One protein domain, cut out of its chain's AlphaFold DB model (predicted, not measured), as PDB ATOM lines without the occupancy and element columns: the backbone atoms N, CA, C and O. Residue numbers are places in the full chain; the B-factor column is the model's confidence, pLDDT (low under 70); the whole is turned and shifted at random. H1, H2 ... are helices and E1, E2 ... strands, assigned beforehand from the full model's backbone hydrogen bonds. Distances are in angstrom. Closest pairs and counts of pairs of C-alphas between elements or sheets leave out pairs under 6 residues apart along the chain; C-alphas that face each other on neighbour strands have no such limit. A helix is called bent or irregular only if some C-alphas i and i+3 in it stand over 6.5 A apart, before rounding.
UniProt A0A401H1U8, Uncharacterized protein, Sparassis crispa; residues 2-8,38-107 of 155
ATOM      1  N   ILE A   2      95.732 118.639 138.199       64.44
ATOM      2  CA  ILE A   2      94.788 117.490 138.162       64.44
ATOM      3  C   ILE A   2      94.652 116.853 136.763       64.44
ATOM      4  O   ILE A   2      94.570 115.636 136.628       64.44
ATOM      5  N   VAL A   3      94.686 117.676 135.713       76.56
ATOM      6  CA  VAL A   3      94.631 117.240 134.308       76.56
ATOM      7  C   VAL A   3      95.816 116.322 133.966       76.56
ATOM      8  O   VAL A   3      95.608 115.234 133.445       76.56
ATOM      9  N   LEU A   4      97.045 116.692 134.334       77.50
ATOM     10  CA  LEU A   4      98.247 115.902 134.026       77.50
ATOM     11  C   LEU A   4      98.215 114.520 134.681       77.50
ATOM     12  O   LEU A   4      98.452 113.515 134.018       77.50
ATOM     13  N   VAL A   5      97.857 114.469 135.964       73.56
ATOM     14  CA  VAL A   5      97.738 113.213 136.723       73.56
ATOM     15  C   VAL A   5      96.708 112.280 136.081       73.56
ATOM     16  O   VAL A   5      96.929 111.075 135.997       73.56
ATOM     17  N   ARG A   6      95.601 112.836 135.578       79.12
ATOM     18  CA  ARG A   6      94.526 112.067 134.946       79.12
ATOM     19  C   ARG A   6      94.880 111.562 133.545       79.12
ATOM     20  O   ARG A   6      94.491 110.452 133.198       79.12
ATOM     21  N   PHE A   7      95.556 112.370 132.729       86.31
ATOM     22  CA  PHE A   7      95.794 112.053 131.313       86.31
ATOM     23  C   PHE A   7      97.156 111.405 131.039       86.31
ATOM     24  O   PHE A   7      97.329 110.797 129.985       86.31
ATOM     25  N   CYS A   8      98.106 111.479 131.974       86.31
ATOM     26  CA  CYS A   8      99.463 110.961 131.792       86.31
ATOM     27  C   CYS A   8      99.878 110.018 132.941       86.31
ATOM     28  O   CYS A   8     100.814 110.323 133.682       86.31
ATOM     29  N   ASN A  38      99.067 109.954 140.798       87.69
ATOM     30  CA  ASN A  38     100.057 109.415 139.867       87.69
ATOM     31  C   ASN A  38     101.114 108.648 140.666       87.69
ATOM     32  O   ASN A  38     101.883 109.220 141.433       87.69
ATOM     33  N   THR A  39     101.135 107.332 140.478       89.69
ATOM     34  CA  THR A  39     102.066 106.413 141.143       89.69
ATOM     35  C   THR A  39     103.339 106.153 140.336       89.69
ATOM     36  O   THR A  39     104.261 105.527 140.854       89.69
ATOM     37  N   ALA A  40     103.394 106.553 139.065       89.81
ATOM     38  CA  ALA A  40     104.551 106.325 138.197       89.81
ATOM     39  C   ALA A  40     105.644 107.382 138.393       89.81
ATOM     40  O   ALA A  40     106.828 107.088 138.217       89.81
ATOM     41  N   LEU A  41     105.245 108.593 138.772       90.94
ATOM     42  CA  LEU A  41     106.142 109.722 138.947       90.94
ATOM     43  C   LEU A  41     106.951 109.574 140.235       90.94
ATOM     44  O   LEU A  41     106.391 109.424 141.321       90.94
ATOM     45  N   LYS A  42     108.276 109.603 140.090       90.00
ATOM     46  CA  LYS A  42     109.229 109.421 141.198       90.00
ATOM     47  C   LYS A  42     110.069 110.656 141.474       90.00
ATOM     48  O   LYS A  42     110.627 110.760 142.559       90.00
ATOM     49  N   TRP A  43     110.131 111.559 140.505       89.25
ATOM     50  CA  TRP A  43     111.008 112.714 140.511       89.25
ATOM     51  C   TRP A  43     110.256 113.936 139.991       89.25
ATOM     52  O   TRP A  43     109.512 113.833 139.004       89.25
ATOM     53  N   ILE A  44     110.442 115.074 140.653       89.94
ATOM     54  CA  ILE A  44     109.846 116.352 140.263       89.94
ATOM     55  C   ILE A  44     110.854 117.480 140.436       89.94
ATOM     56  O   ILE A  44     111.596 117.504 141.409       89.94
ATOM     57  N   ARG A  45     110.824 118.452 139.528       87.81
ATOM     58  CA  ARG A  45     111.515 119.729 139.714       87.81
ATOM     59  C   ARG A  45     110.504 120.815 140.042       87.81
ATOM     60  O   ARG A  45     109.516 120.956 139.310       87.81
ATOM     61  N   LEU A  46     110.756 121.555 141.119       83.75
ATOM     62  CA  LEU A  46     109.904 122.648 141.590       83.75
ATOM     63  C   LEU A  46     110.654 123.978 141.529       83.75
ATOM     64  O   LEU A  46     111.878 124.031 141.640       83.75
ATOM     65  N   GLY A  47     109.902 125.062 141.354       79.69
ATOM     66  CA  GLY A  47     110.432 126.412 141.518       79.69
ATOM     67  C   GLY A  47     110.804 126.730 142.977       79.69
ATOM     68  O   GLY A  47     110.601 125.902 143.870       79.69
ATOM     69  N   PRO A  48     111.320 127.941 143.243       71.44
ATOM     70  CA  PRO A  48     111.618 128.411 144.593       71.44
ATOM     71  C   PRO A  48     110.314 128.666 145.361       71.44
ATOM     72  O   PRO A  48     109.664 129.692 145.178       71.44
ATOM     73  N   LEU A  49     109.906 127.711 146.197       76.50
ATOM     74  CA  LEU A  49     108.602 127.728 146.864       76.50
ATOM     75  C   LEU A  49     108.713 127.336 148.346       76.50
ATOM     76  O   LEU A  49     109.627 126.592 148.708       76.50
ATOM     77  N   PRO A  50     107.774 127.771 149.214       78.44
ATOM     78  CA  PRO A  50     107.760 127.382 150.619       78.44
ATOM     79  C   PRO A  50     107.415 125.885 150.767       78.44
ATOM     80  O   PRO A  50     106.314 125.457 150.397       78.44
ATOM     81  N   PRO A  51     108.305 125.075 151.357       79.38
ATOM     82  CA  PRO A  51     108.265 123.621 151.209       79.38
ATOM     83  C   PRO A  51     107.124 122.963 152.003       79.38
ATOM     84  O   PRO A  51     106.495 122.013 151.535       79.38
ATOM     85  N   GLY A  52     106.756 123.513 153.167       77.62
ATOM     86  CA  GLY A  52     105.782 122.891 154.075       77.62
ATOM     87  C   GLY A  52     104.370 122.709 153.497       77.62
ATOM     88  O   GLY A  52     103.781 121.635 153.628       77.62
ATOM     89  N   LYS A  53     103.809 123.729 152.825       75.31
ATOM     90  CA  LYS A  53     102.454 123.640 152.234       75.31
ATOM     91  C   LYS A  53     102.419 122.674 151.045       75.31
ATOM     92  O   LYS A  53     101.419 121.998 150.806       75.31
ATOM     93  N   ILE A  54     103.518 122.608 150.304       82.50
ATOM     94  CA  ILE A  54     103.603 121.861 149.051       82.50
ATOM     95  C   ILE A  54     103.891 120.390 149.317       82.50
ATOM     96  O   ILE A  54     103.320 119.548 148.635       82.50
ATOM     97  N   ALA A  55     104.674 120.059 150.346       83.81
ATOM     98  CA  ALA A  55     104.953 118.679 150.744       83.81
ATOM     99  C   ALA A  55     103.671 117.849 150.923       83.81
ATOM    100  O   ALA A  55     103.520 116.769 150.348       83.81
ATOM    101  N   ALA A  56     102.701 118.393 151.669       81.19
ATOM    102  CA  ALA A  56     101.407 117.751 151.879       81.19
ATOM    103  C   ALA A  56     100.663 117.541 150.549       81.19
ATOM    104  O   ALA A  56     100.203 116.437 150.258       81.19
ATOM    105  N   PHE A  57     100.613 118.582 149.716       84.19
ATOM    106  CA  PHE A  57      99.976 118.547 148.403       84.19
ATOM    107  C   PHE A  57     100.620 117.520 147.453       84.19
ATOM    108  O   PHE A  57      99.911 116.766 146.784       84.19
ATOM    109  N   LEU A  58     101.953 117.445 147.423       87.25
ATOM    110  CA  LEU A  58     102.697 116.481 146.616       87.25
ATOM    111  C   LEU A  58     102.462 115.055 147.104       87.25
ATOM    112  O   LEU A  58     102.176 114.195 146.281       87.25
ATOM    113  N   SER A  59     102.486 114.800 148.416       87.12
ATOM    114  CA  SER A  59     102.224 113.459 148.967       87.12
ATOM    115  C   SER A  59     100.814 112.935 148.634       87.12
ATOM    116  O   SER A  59     100.604 111.733 148.430       87.12
ATOM    117  N   ASP A  60      99.837 113.843 148.518       85.62
ATOM    118  CA  ASP A  60      98.464 113.501 148.154       85.62
ATOM    119  C   ASP A  60      98.323 113.150 146.664       85.62
ATOM    120  O   ASP A  60      97.556 112.243 146.331       85.62
ATOM    121  N   LEU A  61      99.062 113.815 145.770       87.62
ATOM    122  CA  LEU A  61      98.991 113.588 144.319       87.62
ATOM    123  C   LEU A  61      99.980 112.535 143.805       87.62
ATOM    124  O   LEU A  61      99.684 111.834 142.837       87.62
ATOM    125  N   LEU A  62     101.151 112.449 144.426       90.44
ATOM    126  CA  LEU A  62     102.343 111.745 143.957       90.44
ATOM    127  C   LEU A  62     102.887 110.855 145.087       90.44
ATOM    128  O   LEU A  62     103.967 111.103 145.617       90.44
ATOM    129  N   PRO A  63     102.156 109.802 145.489       87.94
ATOM    130  CA  PRO A  63     102.510 108.992 146.660       87.94
ATOM    131  C   PRO A  63     103.851 108.254 146.539       87.94
ATOM    132  O   PRO A  63     104.361 107.765 147.539       87.94
ATOM    133  N   ASN A  64     104.403 108.149 145.326       89.50
ATOM    134  CA  ASN A  64     105.676 107.485 145.051       89.50
ATOM    135  C   ASN A  64     106.803 108.470 144.711       89.50
ATOM    136  O   ASN A  64     107.841 108.034 144.205       89.50
ATOM    137  N   LEU A  65     106.603 109.768 144.959       90.00
ATOM    138  CA  LEU A  65     107.649 110.772 144.823       90.00
ATOM    139  C   LEU A  65     108.769 110.479 145.829       90.00
ATOM    140  O   LEU A  65     108.494 110.218 146.999       90.00
ATOM    141  N   ARG A  66     110.014 110.467 145.354       87.06
ATOM    142  CA  ARG A  66     111.202 110.116 146.150       87.06
ATOM    143  C   ARG A  66     112.267 111.194 146.176       87.06
ATOM    144  O   ARG A  66     113.153 111.097 147.004       87.06
ATOM    145  N   GLU A  67     112.229 112.100 145.212       86.06
ATOM    146  CA  GLU A  67     113.287 113.069 144.998       86.06
ATOM    147  C   GLU A  67     112.672 114.337 144.416       86.06
ATOM    148  O   GLU A  67     111.805 114.278 143.527       86.06
ATOM    149  N   ILE A  68     113.120 115.472 144.941       87.69
ATOM    150  CA  ILE A  68     112.803 116.795 144.426       87.69
ATOM    151  C   ILE A  68     114.109 117.409 143.937       87.69
ATOM    152  O   ILE A  68     115.048 117.556 144.704       87.69
ATOM    153  N   ASP A  69     114.158 117.743 142.652       86.56
ATOM    154  CA  ASP A  69     115.307 118.416 142.057       86.56
ATOM    155  C   ASP A  69     115.362 119.872 142.503       86.56
ATOM    156  O   ASP A  69     114.444 120.658 142.233       86.56
ATOM    157  N   ASP A  70     116.465 120.179 143.173       80.50
ATOM    158  CA  ASP A  70     116.825 121.450 143.782       80.50
ATOM    159  C   ASP A  70     117.694 122.326 142.871       80.50
ATOM    160  O   ASP A  70     118.101 123.428 143.253       80.50
ATOM    161  N   SER A  71     117.973 121.878 141.641       81.12
ATOM    162  CA  SER A  71     118.892 122.572 140.746       81.12
ATOM    163  C   SER A  71     118.440 124.012 140.478       81.12
ATOM    164  O   SER A  71     117.462 124.288 139.770       81.12
ATOM    165  N   GLY A  72     119.211 124.957 141.017       79.88
ATOM    166  CA  GLY A  72     118.979 126.394 140.873       79.88
ATOM    167  C   GLY A  72     118.265 127.061 142.049       79.88
ATOM    168  O   GLY A  72     117.903 128.232 141.925       79.88
ATOM    169  N   TRP A  73     118.063 126.367 143.171       85.06
ATOM    170  CA  TRP A  73     117.614 126.994 144.414       85.06
ATOM    171  C   TRP A  73     118.743 127.746 145.121       85.06
ATOM    172  O   TRP A  73     119.928 127.488 144.907       85.06
ATOM    173  N   THR A  74     118.367 128.719 145.952       87.25
ATOM    174  CA  THR A  74     119.318 129.338 146.880       87.25
ATOM    175  C   THR A  74     119.566 128.389 148.060       87.25
ATOM    176  O   THR A  74     118.677 127.591 148.372       87.25
ATOM    177  N   PRO A  75     120.716 128.480 148.752       87.62
ATOM    178  CA  PRO A  75     121.035 127.594 149.878       87.62
ATOM    179  C   PRO A  75     119.963 127.574 150.979       87.62
ATOM    180  O   PRO A  75     119.706 126.542 151.587       87.62
ATOM    181  N   GLU A  76     119.291 128.705 151.218       85.31
ATOM    182  CA  GLU A  76     118.218 128.806 152.215       85.31
ATOM    183  C   GLU A  76     116.967 128.016 151.804       85.31
ATOM    184  O   GLU A  76     116.272 127.442 152.643       85.31
ATOM    185  N   VAL A  77     116.659 127.999 150.505       83.12
ATOM    186  CA  VAL A  77     115.542 127.226 149.949       83.12
ATOM    187  C   VAL A  77     115.897 125.741 149.952       83.12
ATOM    188  O   VAL A  77     115.067 124.924 150.348       83.12
ATOM    189  N   GLU A  78     117.132 125.402 149.583       84.88
ATOM    190  CA  GLU A  78     117.673 124.041 149.611       84.88
ATOM    191  C   GLU A  78     117.565 123.412 151.007       84.88
ATOM    192  O   GLU A  78     116.961 122.351 151.148       84.88
ATOM    193  N   GLU A  79     118.019 124.104 152.060       87.44
ATOM    194  CA  GLU A  79     117.924 123.615 153.445       87.44
ATOM    195  C   GLU A  79     116.471 123.325 153.858       87.44
ATOM    196  O   GLU A  79     116.169 122.300 154.483       87.44
ATOM    197  N   ALA A  80     115.546 124.210 153.486       85.19
ATOM    198  CA  ALA A  80     114.137 124.067 153.824       85.19
ATOM    199  C   ALA A  80     113.481 122.880 153.089       85.19
ATOM    200  O   ALA A  80     112.618 122.198 153.652       85.19
ATOM    201  N   TRP A  81     113.887 122.616 151.845       84.88
ATOM    202  CA  TRP A  81     113.411 121.470 151.068       84.88
ATOM    203  C   TRP A  81     114.057 120.154 151.477       84.88
ATOM    204  O   TRP A  81     113.367 119.137 151.461       84.88
ATOM    205  N   MET A  82     115.307 120.172 151.934       84.88
ATOM    206  CA  MET A  82     115.986 119.008 152.509       84.88
ATOM    207  C   MET A  82     115.163 118.392 153.649       84.88
ATOM    208  O   MET A  82     114.896 117.193 153.667       84.88
ATOM    209  N   HIS A  83     114.658 119.236 154.554       84.38
ATOM    210  CA  HIS A  83     113.781 118.798 155.644       84.38
ATOM    211  C   HIS A  83     112.469 118.189 155.134       84.38
ATOM    212  O   HIS A  83     111.902 117.296 155.762       84.38
ATOM    213  N   VAL A  84     111.945 118.677 154.009       84.88
ATOM    214  CA  VAL A  84     110.733 118.116 153.408       84.88
ATOM    215  C   VAL A  84     111.002 116.785 152.728       84.88
ATOM    216  O   VAL A  84     110.171 115.886 152.869       84.88
ATOM    217  N   ASP A  85     112.133 116.635 152.045       84.38
ATOM    218  CA  ASP A  85     112.525 115.384 151.399       84.38
ATOM    219  C   ASP A  85     112.634 114.243 152.426       84.38
ATOM    220  O   ASP A  85     112.057 113.170 152.236       84.38
ATOM    221  N   GLU A  86     113.206 114.525 153.604       84.88
ATOM    222  CA  GLU A  86     113.229 113.591 154.740       84.88
ATOM    223  C   GLU A  86     111.822 113.183 155.225       84.88
ATOM    224  O   GLU A  86     111.596 112.051 155.668       84.88
ATOM    225  N   LEU A  87     110.843 114.090 155.136       85.94
ATOM    226  CA  LEU A  87     109.471 113.860 155.593       85.94
ATOM    227  C   LEU A  87     108.573 113.203 154.538       85.94
ATOM    228  O   LEU A  87     107.545 112.620 154.909       85.94
ATOM    229  N   LEU A  88     108.926 113.256 153.248       83.81
ATOM    230  CA  LEU A  88     108.102 112.727 152.155       83.81
ATOM    231  C   LEU A  88     107.700 111.257 152.353       83.81
ATOM    232  O   LEU A  88     106.504 110.968 152.229       83.81
ATOM    233  N   PRO A  89     108.607 110.321 152.712       83.69
ATOM    234  CA  PRO A  89     108.227 108.926 152.939       83.69
ATOM    235  C   PRO A  89     107.204 108.769 154.068       83.69
ATOM    236  O   PRO A  89     106.263 107.979 153.961       83.69
ATOM    237  N   THR A  90     107.355 109.555 155.138       87.62
ATOM    238  CA  THR A  90     106.451 109.540 156.295       87.62
ATOM    239  C   THR A  90     105.072 110.070 155.915       87.62
ATOM    240  O   THR A  90     104.058 109.431 156.204       87.62
ATOM    241  N   LEU A  91     105.015 111.205 155.210       85.38
ATOM    242  CA  LEU A  91     103.763 111.775 154.714       85.38
ATOM    243  C   LEU A  91     103.061 110.804 153.759       85.38
ATOM    244  O   LEU A  91     101.869 110.540 153.919       85.38
ATOM    245  N   ALA A  92     103.795 110.205 152.820       82.69
ATOM    246  CA  ALA A  92     103.255 109.209 151.900       82.69
ATOM    247  C   ALA A  92     102.657 107.998 152.639       82.69
ATOM    248  O   ALA A  92     101.558 107.554 152.293       82.69
ATOM    249  N   ALA A  93     103.326 107.499 153.686       83.69
ATOM    250  CA  ALA A  93     102.833 106.398 154.512       83.69
ATOM    251  C   ALA A  93     101.536 106.761 155.259       83.69
ATOM    252  O   ALA A  93     100.560 106.008 155.194       83.69
ATOM    253  N   VAL A  94     101.483 107.938 155.895       86.38
ATOM    254  CA  VAL A  94     100.270 108.444 156.566       86.38
ATOM    255  C   VAL A  94      99.113 108.552 155.569       86.38
ATOM    256  O   VAL A  94      98.011 108.065 155.829       86.38
ATOM    257  N   ARG A  95      99.360 109.100 154.375       82.81
ATOM    258  CA  ARG A  95      98.330 109.216 153.332       82.81
ATOM    259  C   ARG A  95      97.873 107.866 152.795       82.81
ATOM    260  O   ARG A  95      96.684 107.692 152.521       82.81
ATOM    261  N   ALA A  96      98.767 106.890 152.661       81.81
ATOM    262  CA  ALA A  96      98.392 105.527 152.293       81.81
ATOM    263  C   ALA A  96      97.465 104.887 153.345       81.81
ATOM    264  O   ALA A  96      96.463 104.256 152.987       81.81
ATOM    265  N   GLN A  97      97.743 105.113 154.633       85.19
ATOM    266  CA  GLN A  97      96.886 104.662 155.729       85.19
ATOM    267  C   GLN A  97      95.507 105.336 155.684       85.19
ATOM    268  O   GLN A  97      94.495 104.635 155.683       85.19
ATOM    269  N   GLU A  98      95.443 106.666 155.555       83.19
ATOM    270  CA  GLU A  98      94.173 107.405 155.460       83.19
ATOM    271  C   GLU A  98      93.289 106.917 154.301       83.19
ATOM    272  O   GLU A  98      92.065 106.838 154.429       83.19
ATOM    273  N   ARG A  99      93.889 106.598 153.145       76.44
ATOM    274  CA  ARG A  99      93.154 106.056 151.988       76.44
ATOM    275  C   ARG A  99      92.583 104.666 152.277       76.44
ATOM    276  O   ARG A  99      91.470 104.372 151.851       76.44
ATOM    277  N   SER A 100      93.316 103.844 153.024       79.12
ATOM    278  CA  SER A 100      92.885 102.494 153.398       79.12
ATOM    279  C   SER A 100      91.731 102.519 154.406       79.12
ATOM    280  O   SER A 100      90.788 101.740 154.282       79.12
ATOM    281  N   SER A 101      91.750 103.454 155.361       75.56
ATOM    282  CA  SER A 101      90.686 103.608 156.363       75.56
ATOM    283  C   SER A 101      89.343 104.023 155.753       75.56
ATOM    284  O   SER A 101      88.306 103.506 156.158       75.56
ATOM    285  N   LEU A 102      89.347 104.893 154.737       66.62
ATOM    286  CA  LEU A 102      88.118 105.328 154.056       66.62
ATOM    287  C   LEU A 102      87.443 104.205 153.250       66.62
ATOM    288  O   LEU A 102      86.229 104.230 153.060       66.62
ATOM    289  N   HIS A 103      88.202 103.208 152.785       61.28
ATOM    290  CA  HIS A 103      87.639 102.086 152.029       61.28
ATOM    291  C   HIS A 103      86.797 101.148 152.910       61.28
ATOM    292  O   HIS A 103      85.829 100.561 152.431       61.28
ATOM    293  N   LEU A 104      87.110 101.055 154.207       57.47
ATOM    294  CA  LEU A 104      86.382 100.206 155.157       57.47
ATOM    295  C   LEU A 104      85.007 100.770 155.544       57.47
ATOM    296  O   LEU A 104      84.122 100.000 155.911       57.47
ATOM    297  N   GLU A 105      84.793 102.082 155.427       57.09
ATOM    298  CA  GLU A 105      83.482 102.695 155.696       57.09
ATOM    299  C   GLU A 105      82.551 102.695 154.477       57.09
ATOM    300  O   GLU A 105      81.332 102.804 154.621       57.09
ATOM    301  N   ALA A 106      83.111 102.546 153.273       56.31
ATOM    302  CA  ALA A 106      82.360 102.537 152.024       56.31
ATOM    303  C   ALA A 106      81.827 101.152 151.630       56.31
ATOM    304  O   ALA A 106      81.092 101.066 150.648       56.31
ATOM    305  N   GLU A 107      82.147 100.081 152.370       51.06
ATOM    306  CA  GLU A 107      81.419  98.816 152.255       51.06
ATOM    307  C   GLU A 107      79.962  99.110 152.641       51.06
ATOM    308  O   GLU A 107      79.674  99.353 153.823       51.06
TER     309      GLU A 107
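What this domain is: This is residues 2 to 8 and 38 to 107 of the 155 residues of an uncharacterized protein of Sparassis crispa (UniProt A0A401H1U8). One long bent helix, H3, runs along one side of an elongated model; the shorter helix H2 packs on both of its arms, a small ladder of two short parallel strands, E1 and E2, lies with E2 near the first arm, and little H1 sits loosely on the side away from H3. The far end of H3 sticks out: residues 100 to 107, of which 100 to 105 belong to H3, stand free. The printed part has 77 residues, with three named helices and two named strands in the order H1, E1, H2, E2, H3, and is mostly helix. It is only just loose, close to compact, with a radius of gyration of the C-alphas of 13.9 A, and spans 49 by 27 by 17 A.

How they stand to each other: H1, residues 2 to 7, and H2, residues 51 to 61, are close but not clearly touching; their closest C-alphas, of Val 5 and Leu 61, are 7.7 A apart. They run the same way at a tilt of 35.5 degrees, only just steep. E1, residues 43 to 46, and E2, residues 67 to 69, are parallel neighbours at 39 degrees; N 69 and O 44 are within hydrogen-bond range at 2.9 A, as are N 44 and O 67 at 3.3 A. E1, H2 and E2 form a strand-helix-strand unit, two parallel neighbour strands with a helix between them in the chain, and its crossover is right-handed. H3, residues 75 to 105, was assigned as one helix by its hydrogen bonds but is bent, with C-alphas 86 and 89 7.1 A apart; its arms H3a, residues 75 to 86, and H3b, residues 89 to 105, stand at a steep tilt of 43 degrees. H3a touches H2 with its residues 80 to 84 alone, and the closest C-alphas of the two, those of Pro 51 and Trp 81, are 5.6 A apart. H3b also touches H2, with its residues 91 to 95 alone, and the closest C-alphas of the two, those of Ser 59 and Ala 92, are 5.3 A apart. H1 is apart from both arms. In H1 every O i to N i+4 pair is within hydrogen-bond range; the counts are 5 of 7 in H2, 7 of 8 in H3a and 10 of 13 in H3b.

Where its parts are: H1 begins at C-alpha 2, (94.788, 117.490, 138.162), and is 8.8 A long. E1 measures 10.1 A, H2 15.3 A and E2 6.4 A. H3a is 16.8 A long from C-alpha 75 at (121.035, 127.594, 149.878). H3b is 25.7 A long and ends at C-alpha 105, (83.482, 102.695, 155.696).

The domain as a whole: The two C-alphas farthest apart, of Pro 75 and Glu 107, are 49.0 A apart. Residues 9 to 37 are not printed, and C-alphas 8 and 38 are 8.2 A apart across this cut, on the link from H1 to E1. The links E1 to H2, H2 to E2 and E2 to H3 are tight. Mean pLDDT of the printed part is 81.7; residue 2 and residues 102 to 107 are under 70.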